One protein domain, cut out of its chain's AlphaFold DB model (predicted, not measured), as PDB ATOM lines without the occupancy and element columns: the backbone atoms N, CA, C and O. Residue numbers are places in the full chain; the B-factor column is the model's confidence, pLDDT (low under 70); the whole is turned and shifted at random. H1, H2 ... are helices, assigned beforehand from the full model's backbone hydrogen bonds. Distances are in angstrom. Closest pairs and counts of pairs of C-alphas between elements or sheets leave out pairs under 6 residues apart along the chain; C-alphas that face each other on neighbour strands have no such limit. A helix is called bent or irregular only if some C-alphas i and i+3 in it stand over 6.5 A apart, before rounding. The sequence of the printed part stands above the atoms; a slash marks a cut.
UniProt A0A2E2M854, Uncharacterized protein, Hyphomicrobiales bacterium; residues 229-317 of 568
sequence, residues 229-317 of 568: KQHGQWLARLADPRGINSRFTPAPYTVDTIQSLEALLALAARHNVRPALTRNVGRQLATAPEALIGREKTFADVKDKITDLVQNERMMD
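This is residues 229 to 317 of the 568 residues of an uncharacterized protein of Hyphomicrobiales bacterium (UniProt A0A2E2M854). Three helices, H2, H3 and H5, make a small up-and-down bundle, a triangle with each helix running against the one before it, and H1 crosses H2 and H3 on the side away from H5. Short H4 sits by the end of H3, and residues 239 to 256 loop round the outside from H1 to H2. The printed part has 89 residues with five named helices, H1 to H5 in chain order, and no named strand; the class is all helix. It is compact, with a radius of gyration of the C-alphas of 11.7 A, and rounded, spanning 33 by 28 by 21 A.

Start at H5, residues 299 to 317, the longest helix. It touches the hub, H3, residues 274 to 287, at a shallow tilt of 26 degrees, opposite ways; look at the closest C-alphas, those of Thr 278 and Val 310, 5.5 A apart. H5 also touches H2, residues 257 to 270, the same way at a shallow tilt of 18 degrees, with the C-alphas of Ile 258 and Ile 306 closest at 6.8 A; H2 uses residues 258 to 261 alone here. H2 and H3 form a helical hairpin at a shallow tilt of 33 degrees, only just short of steep, and their closest C-alphas, Ala 268 and Arg 274, are 4.7 A apart. Next find H1, residues 229 to 238, about perpendicular to H3 at 84 degrees; they touch, with the C-alphas of Leu 238 and Leu 277 closest at 4.8 A. H1 touches H2 about perpendicular at 73 degrees, His 231 to Leu 264 being the closest C-alphas at 6.0 A. H4, residues 289 to 293, touches H3 only at the corner, and only just, with 3 pairs of C-alphas within 8 A; the closest are Gln 284 and Leu 292, 7.1 A. H1 stays apart from H4 and H5. In H1, H2, H3 and H4 every O i to N i+4 pair is within hydrogen-bond range; in H5 13 of 15 are.

Find C-alpha 299 at (29.975, 183.234, 95.022); from there H5 runs 26.4 A to C-alpha 317 at (41.063, 159.852, 89.698). H5 is only just irregular: C-alphas 301 and 304 are 6.53 A apart. H2 measures 19.8 A, H3 19.7 A and H4 6.2 A. H1 begins at C-alpha 229, (21.324, 163.329, 105.696), and is 14.4 A long.

The two C-alphas farthest apart, Asn 272 and Lys 297, are 33.0 A from each other. The printed part has no cut. The link from H1 to H2, 18 residues, is long; the other three are tight. Mean pLDDT of the printed part is 92.0; look for values under 70 at residues 255 and 297.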
ATOM      1  N   LYS A 229      22.422 163.418 106.662       88.00
ATOM      2  CA  LYS A 229      21.324 163.329 105.696       88.00
ATOM      3  C   LYS A 229      21.476 164.277 104.495       88.00
ATOM      4  O   LYS A 229      21.162 163.873 103.379       88.00
ATOM      5  N   GLN A 230      21.972 165.500 104.694       93.25
ATOM      6  CA  GLN A 230      22.175 166.476 103.613       93.25
ATOM      7  C   GLN A 230      23.245 165.993 102.626       93.25
ATOM      8  O   GLN A 230      23.037 166.060 101.416       93.25
ATOM      9  N   HIS A 231      24.355 165.435 103.122       94.44
ATOM     10  CA  HIS A 231      25.399 164.868 102.263       94.44
ATOM     11  C   HIS A 231      24.915 163.658 101.470       94.44
ATOM     12  O   HIS A 231      25.203 163.571 100.281       94.44
ATOM     13  N   GLY A 232      24.133 162.763 102.081       95.38
ATOM     14  CA  GLY A 232      23.529 161.640 101.358       95.38
ATOM     15  C   GLY A 232      22.621 162.094 100.207       95.38
ATOM     16  O   GLY A 232      22.659 161.516  99.123       95.38
ATOM     17  N   GLN A 233      21.847 163.166 100.404       96.50
ATOM     18  CA  GLN A 233      20.999 163.742  99.355       96.50
ATOM     19  C   GLN A 233      21.812 164.413  98.237       96.50
ATOM     20  O   GLN A 233      21.518 164.192  97.063       96.50
ATOM     21  N   TRP A 234      22.850 165.187  98.575       97.56
ATOM     22  CA  TRP A 234      23.770 165.754  97.579       97.56
ATOM     23  C   TRP A 234      24.516 164.672  96.798       97.56
ATOM     24  O   TRP A 234      24.647 164.774  95.579       97.56
ATOM     25  N   LEU A 235      24.937 163.603  97.474       97.75
ATOM     26  CA  LEU A 235      25.557 162.444  96.845       97.75
ATOM     27  C   LEU A 235      24.608 161.812  95.818       97.75
ATOM     28  O   LEU A 235      24.994 161.631  94.669       97.75
ATOM     29  N   ALA A 236      23.353 161.542  96.188       97.75
ATOM     30  CA  ALA A 236      22.356 160.973  95.277       97.75
ATOM     31  C   ALA A 236      21.997 161.902  94.101       97.75
ATOM     32  O   ALA A 236      21.746 161.429  92.990       97.75
ATOM     33  N   ARG A 237      22.000 163.222  94.336       98.00
ATOM     34  CA  ARG A 237      21.789 164.244  93.302       98.00
ATOM     35  C   ARG A 237      22.914 164.263  92.265       98.00
ATOM     36  O   ARG A 237      22.649 164.459  91.084       98.00
ATOM     37  N   LEU A 238      24.162 164.113  92.701       98.25
ATOM     38  CA  LEU A 238      25.338 164.381  91.867       98.25
ATOM     39  C   LEU A 238      26.061 163.113  91.385       98.25
ATOM     40  O   LEU A 238      26.931 163.219  90.532       98.25
ATOM     41  N   ALA A 239      25.716 161.922  91.876       98.19
ATOM     42  CA  ALA A 239      26.413 160.679  91.529       98.19
ATOM     43  C   ALA A 239      25.958 160.007  90.217       98.19
ATOM     44  O   ALA A 239      26.525 158.976  89.865       98.19
ATOM     45  N   ASP A 240      24.962 160.534  89.495       98.06
ATOM     46  CA  ASP A 240      24.538 159.960  88.209       98.06
ATOM     47  C   ASP A 240      25.514 160.365  87.077       98.06
ATOM     48  O   ASP A 240      25.641 161.555  86.771       98.06
ATOM     49  N   PRO A 241      26.176 159.414  86.389       96.94
ATOM     50  CA  PRO A 241      27.122 159.726  85.313       96.94
ATOM     51  C   PRO A 241      26.526 160.491  84.118       96.94
ATOM     52  O   PRO A 241      27.263 161.181  83.408       96.94
ATOM     53  N   ARG A 242      25.204 160.415  83.887       95.31
ATOM     54  CA  ARG A 242      24.532 161.158  82.804       95.31
ATOM     55  C   ARG A 242      24.271 162.620  83.171       95.31
ATOM     56  O   ARG A 242      24.302 163.472  82.281       95.31
ATOM     57  N   GLY A 243      24.094 162.964  84.445       96.44
ATOM     58  CA  GLY A 243      23.794 164.343  84.830       96.44
ATOM     59  C   GLY A 243      23.308 164.529  86.257       96.44
ATOM     60  O   GLY A 243      23.431 163.654  87.100       96.44
ATOM     61  N   ILE A 244      22.759 165.712  86.524       97.94
ATOM     62  CA  ILE A 244      22.210 166.058  87.833       97.94
ATOM     63  C   ILE A 244      20.848 165.375  87.999       97.94
ATOM     64  O   ILE A 244      19.929 165.608  87.216       97.94
ATOM     65  N   ASN A 245      20.708 164.566  89.045       97.06
ATOM     66  CA  ASN A 245      19.467 163.891  89.402       97.06
ATOM     67  C   ASN A 245      18.523 164.854  90.144       97.06
ATOM     68  O   ASN A 245      18.708 165.166  91.323       97.06
ATOM     69  N   SER A 246      17.490 165.321  89.444       95.88
ATOM     70  CA  SER A 246      16.528 166.309  89.944       95.88
ATOM     71  C   SER A 246      15.587 165.785  91.033       95.88
ATOM     72  O   SER A 246      14.984 166.600  91.729       95.88
ATOM     73  N   ARG A 247      15.500 164.461  91.245       95.44
ATOM     74  CA  ARG A 247      14.691 163.840  92.314       95.44
ATOM     75  C   ARG A 247      15.102 164.305  93.710       95.44
ATOM     76  O   ARG A 247      14.280 164.342  94.622       95.44
ATOM     77  N   PHE A 248      16.377 164.635  93.883       96.50
ATOM     78  CA  PHE A 248      16.913 165.138  95.138       96.50
ATOM     79  C   PHE A 248      17.147 166.640  95.036       96.50
ATOM     80  O   PHE A 248      17.924 167.103  94.202       96.50
ATOM     81  N   THR A 249      16.513 167.393  95.928       96.31
ATOM     82  CA  THR A 249      16.679 168.845  96.086       96.31
ATOM     83  C   THR A 249      17.145 169.154  97.514       96.31
ATOM     84  O   THR A 249      16.371 169.686  98.314       96.31
ATOM     85  N   PRO A 250      18.367 168.736  97.896       96.00
ATOM     86  CA  PRO A 250      18.924 169.074  99.202       96.00
ATOM     87  C   PRO A 250      18.994 170.591  99.391       96.00
ATOM     88  O   PRO A 250      19.120 171.345  98.427       96.00
ATOM     89  N   ALA A 251      18.945 171.031 100.648       94.44
ATOM     90  CA  ALA A 251      19.199 172.427 100.970       94.44
ATOM     91  C   ALA A 251      20.627 172.828 100.532       94.44
ATOM     92  O   ALA A 251      21.545 171.996 100.639       94.44
ATOM     93  N   PRO A 252      20.828 174.078 100.077       93.50
ATOM     94  CA  PRO A 252      22.162 174.599  99.798       93.50
ATOM     95  C   PRO A 252      23.032 174.579 101.057       93.50
ATOM     96  O   PRO A 252      22.531 174.574 102.186       93.50
ATOM     97  N   TYR A 253      24.346 174.582 100.869       90.75
ATOM     98  CA  TYR A 253      25.282 174.827 101.960       90.75
ATOM     99  C   TYR A 253      25.230 176.311 102.346       90.75
ATOM    100  O   TYR A 253      25.343 177.171 101.478       90.75
ATOM    101  N   THR A 254      25.002 176.606 103.629       80.44
ATOM    102  CA  THR A 254      24.814 177.980 104.137       80.44
ATOM    103  C   THR A 254      25.995 178.502 104.955       80.44
ATOM    104  O   THR A 254      26.053 179.691 105.229       80.44
ATOM    105  N   VAL A 255      26.911 177.635 105.399       69.06
ATOM    106  CA  VAL A 255      28.104 177.998 106.186       69.06
ATOM    107  C   VAL A 255      29.256 177.086 105.768       69.06
ATOM    108  O   VAL A 255      29.041 175.889 105.586       69.06
ATOM    109  N   ASP A 256      30.457 177.654 105.625       81.81
ATOM    110  CA  ASP A 256      31.700 176.945 105.277       81.81
ATOM    111  C   ASP A 256      31.539 175.978 104.087       81.81
ATOM    112  O   ASP A 256      31.719 174.756 104.166       81.81
ATOM    113  N   THR A 257      31.121 176.551 102.957       80.56
ATOM    114  CA  THR A 257      30.837 175.826 101.713       80.56
ATOM    115  C   THR A 257      32.019 174.979 101.248       80.56
ATOM    116  O   THR A 257      31.810 173.869 100.763       80.56
ATOM    117  N   ILE A 258      33.253 175.471 101.412       86.00
ATOM    118  CA  ILE A 258      34.455 174.733 101.009       86.00
ATOM    119  C   ILE A 258      34.611 173.472 101.854       86.00
ATOM    120  O   ILE A 258      34.655 172.384 101.284       86.00
ATOM    121  N   GLN A 259      34.595 173.579 103.186       90.06
ATOM    122  CA  GLN A 259      34.710 172.408 104.060       90.06
ATOM    123  C   GLN A 259      33.570 171.407 103.831       90.06
ATOM    124  O   GLN A 259      33.778 170.190 103.827       90.06
ATOM    125  N   SER A 260      32.351 171.905 103.609       91.38
ATOM    126  CA  SER A 260      31.193 171.061 103.304       91.38
ATOM    127  C   SER A 260      31.373 170.303 101.987       91.38
ATOM    128  O   SER A 260      31.074 169.107 101.908       91.38
ATOM    129  N   LEU A 261      31.915 170.964 100.962       92.50
ATOM    130  CA  LEU A 261      32.209 170.337  99.680       92.50
ATOM    131  C   LEU A 261      33.365 169.336  99.777       92.50
ATOM    132  O   LEU A 261      33.260 168.246  99.220       92.50
ATOM    133  N   GLU A 262      34.430 169.643 100.515       93.75
ATOM    134  CA  GLU A 262      35.517 168.696 100.795       93.75
ATOM    135  C   GLU A 262      34.988 167.436 101.492       93.75
ATOM    136  O   GLU A 262      35.316 166.309 101.107       93.75
ATOM    137  N   ALA A 263      34.104 167.601 102.478       93.69
ATOM    138  CA  ALA A 263      33.461 166.486 103.161       93.69
ATOM    139  C   ALA A 263      32.554 165.670 102.220       93.69
ATOM    140  O   ALA A 263      32.537 164.435 102.312       93.69
ATOM    141  N   LEU A 264      31.838 166.328 101.300       95.56
ATOM    142  CA  LEU A 264      31.046 165.664 100.263       95.56
ATOM    143  C   LEU A 264      31.935 164.890  99.277       95.56
ATOM    144  O   LEU A 264      31.636 163.734  98.983       95.56
ATOM    145  N   LEU A 265      33.042 165.472  98.809       95.88
ATOM    146  CA  LEU A 265      34.008 164.813  97.921       95.88
ATOM    147  C   LEU A 265      34.659 163.607  98.607       95.88
ATOM    148  O   LEU A 265      34.758 162.532  98.011       95.88
ATOM    149  N   ALA A 266      35.020 163.735  99.884       95.19
ATOM    150  CA  ALA A 266      35.531 162.626 100.683       95.19
ATOM    151  C   ALA A 266      34.481 161.516 100.859       95.19
ATOM    152  O   ALA A 266      34.814 160.328 100.805       95.19
ATOM    153  N   LEU A 267      33.205 161.869 101.050       95.88
ATOM    154  CA  LEU A 267      32.116 160.892 101.067       95.88
ATOM    155  C   LEU A 267      31.971 160.209  99.698       95.88
ATOM    156  O   LEU A 267      31.911 158.981  99.641       95.88
ATOM    157  N   ALA A 268      31.996 160.970  98.603       97.19
ATOM    158  CA  ALA A 268      31.920 160.456  97.237       97.19
ATOM    159  C   ALA A 268      33.051 159.467  96.928       97.19
ATOM    160  O   ALA A 268      32.794 158.406  96.356       97.19
ATOM    161  N   ALA A 269      34.272 159.764  97.383       96.25
ATOM    162  CA  ALA A 269      35.419 158.867  97.290       96.25
ATOM    163  C   ALA A 269      35.184 157.566  98.073       96.25
ATOM    164  O   ALA A 269      35.382 156.482  97.539       96.25
ATOM    165  N   ARG A 270      34.658 157.624  99.308       95.81
ATOM    166  CA  ARG A 270      34.309 156.404 100.071       95.81
ATOM    167  C   ARG A 270      33.216 155.568  99.397       95.81
ATOM    168  O   ARG A 270      33.160 154.355  99.621       95.81
ATOM    169  N   HIS A 271      32.332 156.205  98.633       97.19
ATOM    170  CA  HIS A 271      31.295 155.547  97.840       97.19
ATOM    171  C   HIS A 271      31.750 155.158  96.428       97.19
ATOM    172  O   HIS A 271      30.956 154.505  95.756       97.19
ATOM    173  N   ASN A 272      32.978 155.504  96.016       96.88
ATOM    174  CA  ASN A 272      33.537 155.314  94.672       96.88
ATOM    175  C   ASN A 272      32.665 155.906  93.543       96.88
ATOM    176  O   ASN A 272      32.486 155.300  92.493       96.88
ATOM    177  N   VAL A 273      32.096 157.093  93.775       97.69
ATOM    178  CA  VAL A 273      31.285 157.839  92.786       97.69
ATOM    179  C   VAL A 273      31.798 159.269  92.576       97.69
ATOM    180  O   VAL A 273      31.091 160.124  92.041       97.69
ATOM    181  N   ARG A 274      33.032 159.549  93.019       97.56
ATOM    182  CA  ARG A 274      33.648 160.878  92.935       97.56
ATOM    183  C   ARG A 274      33.721 161.430  91.502       97.56
ATOM    184  O   ARG A 274      33.377 162.599  91.374       97.56
ATOM    185  N   PRO A 275      34.033 160.658  90.440       97.38
ATOM    186  CA  PRO A 275      34.098 161.207  89.081       97.38
ATOM    187  C   PRO A 275      32.776 161.786  88.569       97.38
ATOM    188  O   PRO A 275      32.732 162.892  88.030       97.38
ATOM    189  N   ALA A 276      31.670 161.064  88.776       97.44
ATOM    190  CA  ALA A 276      30.343 161.566  88.428       97.44
ATOM    191  C   ALA A 276      30.003 162.811  89.259       97.44
ATOM    192  O   ALA A 276      29.529 163.814  88.720       97.44
ATOM    193  N   LEU A 277      30.322 162.776  90.558       98.06
ATOM    194  CA  LEU A 277      30.057 163.885  91.464       98.06
ATOM    195  C   LEU A 277      30.839 165.149  91.094       98.06
ATOM    196  O   LEU A 277      30.223 166.199  90.965       98.06
ATOM    197  N   THR A 278      32.152 165.077  90.867       97.56
ATOM    198  CA  THR A 278      32.984 166.236  90.491       97.56
ATOM    199  C   THR A 278      32.504 166.864  89.184       97.56
ATOM    200  O   THR A 278      32.310 168.081  89.112       97.56
ATOM    201  N   ARG A 279      32.191 166.042  88.172       96.38
ATOM    202  CA  ARG A 279      31.600 166.506  86.906       96.38
ATOM    203  C   ARG A 279      30.277 167.243  87.127       96.38
ATOM    204  O   ARG A 279      30.051 168.305  86.543       96.38
ATOM    205  N   ASN A 280      29.397 166.687  87.954       97.75
ATOM    206  CA  ASN A 280      28.077 167.263  88.193       97.75
ATOM    207  C   ASN A 280      28.104 168.464  89.149       97.75
ATOM    208  O   ASN A 280      27.250 169.335  89.004       97.75
ATOM    209  N   VAL A 281      29.090 168.582  90.046       96.88
ATOM    210  CA  VAL A 281      29.351 169.819  90.807       96.88
ATOM    211  C   VAL A 281      29.672 170.961  89.844       96.88
ATOM    212  O   VAL A 281      29.040 172.011  89.923       96.88
ATOM    213  N   GLY A 282      30.579 170.742  88.885       94.94
ATOM    214  CA  GLY A 282      30.905 171.749  87.870       94.94
ATOM    215  C   GLY A 282      29.678 172.191  87.064       94.94
ATOM    216  O   GLY A 282      29.447 173.385  86.884       94.94
ATOM    217  N   ARG A 283      28.831 171.236  86.650       96.25
ATOM    218  CA  ARG A 283      27.550 171.534  85.980       96.25
ATOM    219  C   ARG A 283      26.598 172.327  86.876       96.25
ATOM    220  O   ARG A 283      26.046 173.320  86.426       96.25
ATOM    221  N   GLN A 284      26.436 171.921  88.135       95.69
ATOM    222  CA  GLN A 284      25.545 172.577  89.094       95.69
ATOM    223  C   GLN A 284      25.964 174.032  89.337       95.69
ATOM    224  O   GLN A 284      25.105 174.909  89.359       95.69
ATOM    225  N   LEU A 285      27.268 174.297  89.459       93.06
ATOM    226  CA  LEU A 285      27.817 175.650  89.598       93.06
ATOM    227  C   LEU A 285      27.626 176.502  88.342       93.06
ATOM    228  O   LEU A 285      27.465 177.714  88.452       93.06
ATOM    229  N   ALA A 286      27.649 175.885  87.159       92.94
ATOM    230  CA  ALA A 286      27.422 176.582  85.900       92.94
ATOM    231  C   ALA A 286      25.939 176.922  85.671       92.94
ATOM    232  O   ALA A 286      25.644 177.970  85.105       92.94
ATOM    233  N   THR A 287      25.009 176.053  86.087       95.12
ATOM    234  CA  THR A 287      23.578 176.205  85.767       95.12
ATOM    235  C   THR A 287      22.738 176.833  86.874       95.12
ATOM    236  O   THR A 287      21.783 177.534  86.573       95.12
ATOM    237  N   ALA A 288      23.027 176.522  88.139       94.50
ATOM    238  CA  ALA A 288      22.238 176.962  89.295       94.50
ATOM    239  C   ALA A 288      23.121 176.965  90.558       94.50
ATOM    240  O   ALA A 288      22.974 176.096  91.433       94.50
ATOM    241  N   PRO A 289      24.109 177.871  90.635       91.88
ATOM    242  CA  PRO A 289      25.066 177.914  91.735       91.88
ATOM    243  C   PRO A 289      24.420 178.096  93.112       91.88
ATOM    244  O   PRO A 289      24.853 177.488  94.092       91.88
ATOM    245  N   GLU A 290      23.344 178.876  93.183       91.81
ATOM    246  CA  GLU A 290      22.606 179.174  94.407       91.81
ATOM    247  C   GLU A 290      21.949 177.940  95.027       91.81
ATOM    248  O   GLU A 290      21.743 177.895  96.240       91.81
ATOM    249  N   ALA A 291      21.655 176.918  94.219       93.12
ATOM    250  CA  ALA A 291      21.139 175.657  94.730       93.12
ATOM    251  C   ALA A 291      22.209 174.878  95.504       93.12
ATOM    252  O   ALA A 291      21.851 174.116  96.395       93.12
ATOM    253  N   LEU A 292      23.500 175.065  95.191       92.00
ATOM    254  CA  LEU A 292      24.607 174.410  95.894       92.00
ATOM    255  C   LEU A 292      25.120 175.247  97.067       92.00
ATOM    256  O   LEU A 292      25.322 174.693  98.145       92.00
ATOM    257  N   ILE A 293      25.318 176.555  96.872       89.81
ATOM    258  CA  ILE A 293      26.044 177.395  97.840       89.81
ATOM    259  C   ILE A 293      25.228 178.553  98.435       89.81
ATOM    260  O   ILE A 293      25.769 179.393  99.147       89.81
ATOM    261  N   GLY A 294      23.924 178.615  98.152       87.31
ATOM    262  CA  GLY A 294      23.062 179.702  98.613       87.31
ATOM    263  C   GLY A 294      23.273 181.008  97.835       87.31
ATOM    264  O   GLY A 294      24.029 181.069  96.870       87.31
ATOM    265  N   ARG A 295      22.552 182.065  98.228       82.31
ATOM    266  CA  ARG A 295      22.561 183.383  97.554       82.31
ATOM    267  C   ARG A 295      23.540 184.392  98.170       82.31
ATOM    268  O   ARG A 295      23.445 185.582  97.877       82.31
ATOM    269  N   GLU A 296      24.426 183.961  99.063       71.06
ATOM    270  CA  GLU A 296      25.337 184.889  99.738       71.06
ATOM    271  C   GLU A 296      26.381 185.477  98.774       71.06
ATOM    272  O   GLU A 296      26.778 184.861  97.785       71.06
ATOM    273  N   LYS A 297      26.798 186.721  99.049       55.88
ATOM    274  CA  LYS A 297      27.516 187.618  98.121       55.88
ATOM    275  C   LYS A 297      28.947 187.185  97.740       55.88
ATOM    276  O   LYS A 297      29.596 187.892  96.982       55.88
ATOM    277  N   THR A 298      29.428 186.036  98.209       70.81
ATOM    278  CA  THR A 298      30.805 185.539  98.021       70.81
ATOM    279  C   THR A 298      30.939 184.462  96.937       70.81
ATOM    280  O   THR A 298      31.973 183.802  96.853       70.81
ATOM    281  N   PHE A 299      29.926 184.265  96.074       79.19
ATOM    282  CA  PHE A 299      29.975 183.234  95.022       79.19
ATOM    283  C   PHE A 299      31.235 183.326  94.154       79.19
ATOM    284  O   PHE A 299      31.873 182.304  93.916       79.19
ATOM    285  N   ALA A 300      31.609 184.533  93.716       80.19
ATOM    286  CA  ALA A 300      32.789 184.738  92.877       80.19
ATOM    287  C   ALA A 300      34.077 184.252  93.571       80.19
ATOM    288  O   ALA A 300      34.813 183.461  92.990       80.19
ATOM    289  N   ASP A 301      34.276 184.620  94.839       78.50
ATOM    290  CA  ASP A 301      35.492 184.304  95.606       78.50
ATOM    291  C   ASP A 301      35.641 182.808  95.924       78.50
ATOM    292  O   ASP A 301      36.745 182.292  96.122       78.50
ATOM    293  N   VAL A 302      34.516 182.100  96.025       85.12
ATOM    294  CA  VAL A 302      34.475 180.680  96.389       85.12
ATOM    295  C   VAL A 302      34.476 179.787  95.143       85.12
ATOM    296  O   VAL A 302      34.993 178.670  95.193       85.12
ATOM    297  N   LYS A 303      33.946 180.268  94.012       86.81
ATOM    298  CA  LYS A 303      33.830 179.506  92.760       86.81
ATOM    299  C   LYS A 303      35.177 178.995  92.260       86.81
ATOM    300  O   LYS A 303      35.261 177.820  91.900       86.81
ATOM    301  N   ASP A 304      36.202 179.839  92.244       88.12
ATOM    302  CA  ASP A 304      37.518 179.460  91.719       88.12
ATOM    303  C   ASP A 304      38.157 178.382  92.599       88.12
ATOM    304  O   ASP A 304      38.557 177.332  92.102       88.12
ATOM    305  N   LYS A 305      38.082 178.544  93.927       90.25
ATOM    306  CA  LYS A 305      38.551 177.541  94.897       90.25
ATOM    307  C   LYS A 305      37.829 176.200  94.751       90.25
ATOM    308  O   LYS A 305      38.465 175.150  94.795       90.25
ATOM    309  N   ILE A 306      36.505 176.223  94.574       91.00
ATOM    310  CA  ILE A 306      35.729 175.001  94.322       91.00
ATOM    311  C   ILE A 306      36.152 174.364  92.997       91.00
ATOM    312  O   ILE A 306      36.310 173.146  92.923       91.00
ATOM    313  N   THR A 307      36.313 175.172  91.952       90.69
ATOM    314  CA  THR A 307      36.693 174.686  90.625       90.69
ATOM    315  C   THR A 307      38.051 173.999  90.689       90.69
ATOM    316  O   THR A 307      38.154 172.851  90.262       90.69
ATOM    317  N   ASP A 308      39.047 174.631  91.305       92.56
ATOM    318  CA  ASP A 308      40.384 174.065  91.485       92.56
ATOM    319  C   ASP A 308      40.347 172.755  92.277       92.56
ATOM    320  O   ASP A 308      40.922 171.751  91.850       92.56
ATOM    321  N   LEU A 309      39.613 172.722  93.395       92.75
ATOM    322  CA  LEU A 309      39.416 171.511  94.196       92.75
ATOM    323  C   LEU A 309      38.835 170.365  93.350       92.75
ATOM    324  O   LEU A 309      39.367 169.255  93.340       92.75
ATOM    325  N   VAL A 310      37.764 170.634  92.604       93.62
ATOM    326  CA  VAL A 310      37.069 169.648  91.764       93.62
ATOM    327  C   VAL A 310      37.958 169.142  90.626       93.62
ATOM    328  O   VAL A 310      37.962 167.938  90.351       93.62
ATOM    329  N   GLN A 311      38.716 170.026  89.968       93.44
ATOM    330  CA  GLN A 311      39.617 169.638  88.879       93.44
ATOM    331  C   GLN A 311      40.799 168.810  89.383       93.44
ATOM    332  O   GLN A 311      41.136 167.802  88.761       93.44
ATOM    333  N   ASN A 312      41.383 169.178  90.526       94.31
ATOM    334  CA  ASN A 312      42.477 168.424  91.135       94.31
ATOM    335  C   ASN A 312      42.050 166.989  91.464       94.31
ATOM    336  O   ASN A 312      42.731 166.036  91.082       94.31
ATOM    337  N   GLU A 313      40.891 166.815  92.101       94.00
ATOM    338  CA  GLU A 313      40.362 165.489  92.436       94.00
ATOM    339  C   GLU A 313      40.056 164.654  91.183       94.00
ATOM    340  O   GLU A 313      40.401 163.472  91.120       94.00
ATOM    341  N   ARG A 314      39.469 165.274  90.147       94.12
ATOM    342  CA  ARG A 314      39.192 164.597  88.871       94.12
ATOM    343  C   ARG A 314      40.475 164.147  88.174       94.12
ATOM    344  O   ARG A 314      40.519 163.032  87.658       94.12
ATOM    345  N   MET A 315      41.510 164.988  88.166       95.00
ATOM    346  CA  MET A 315      42.801 164.658  87.563       95.00
ATOM    347  C   MET A 315      43.455 163.461  88.264       95.00
ATOM    348  O   MET A 315      43.949 162.560  87.592       95.00
ATOM    349  N   MET A 316      43.415 163.413  89.601       92.56
ATOM    350  CA  MET A 316      43.962 162.284  90.366       92.56
ATOM    351  C   MET A 316      43.216 160.975  90.091       92.56
ATOM    352  O   MET A 316      43.852 159.932  89.932       92.56
ATOM    353  N   ASP A 317      41.882 161.023  90.024       93.19
ATOM    354  CA  ASP A 317      41.063 159.852  89.698       93.19
ATOM    355  C   ASP A 317      41.367 159.332  88.290       93.19
ATOM    356  O   ASP A 317      41.612 158.140  88.111       93.19
TER     357      ASP A 317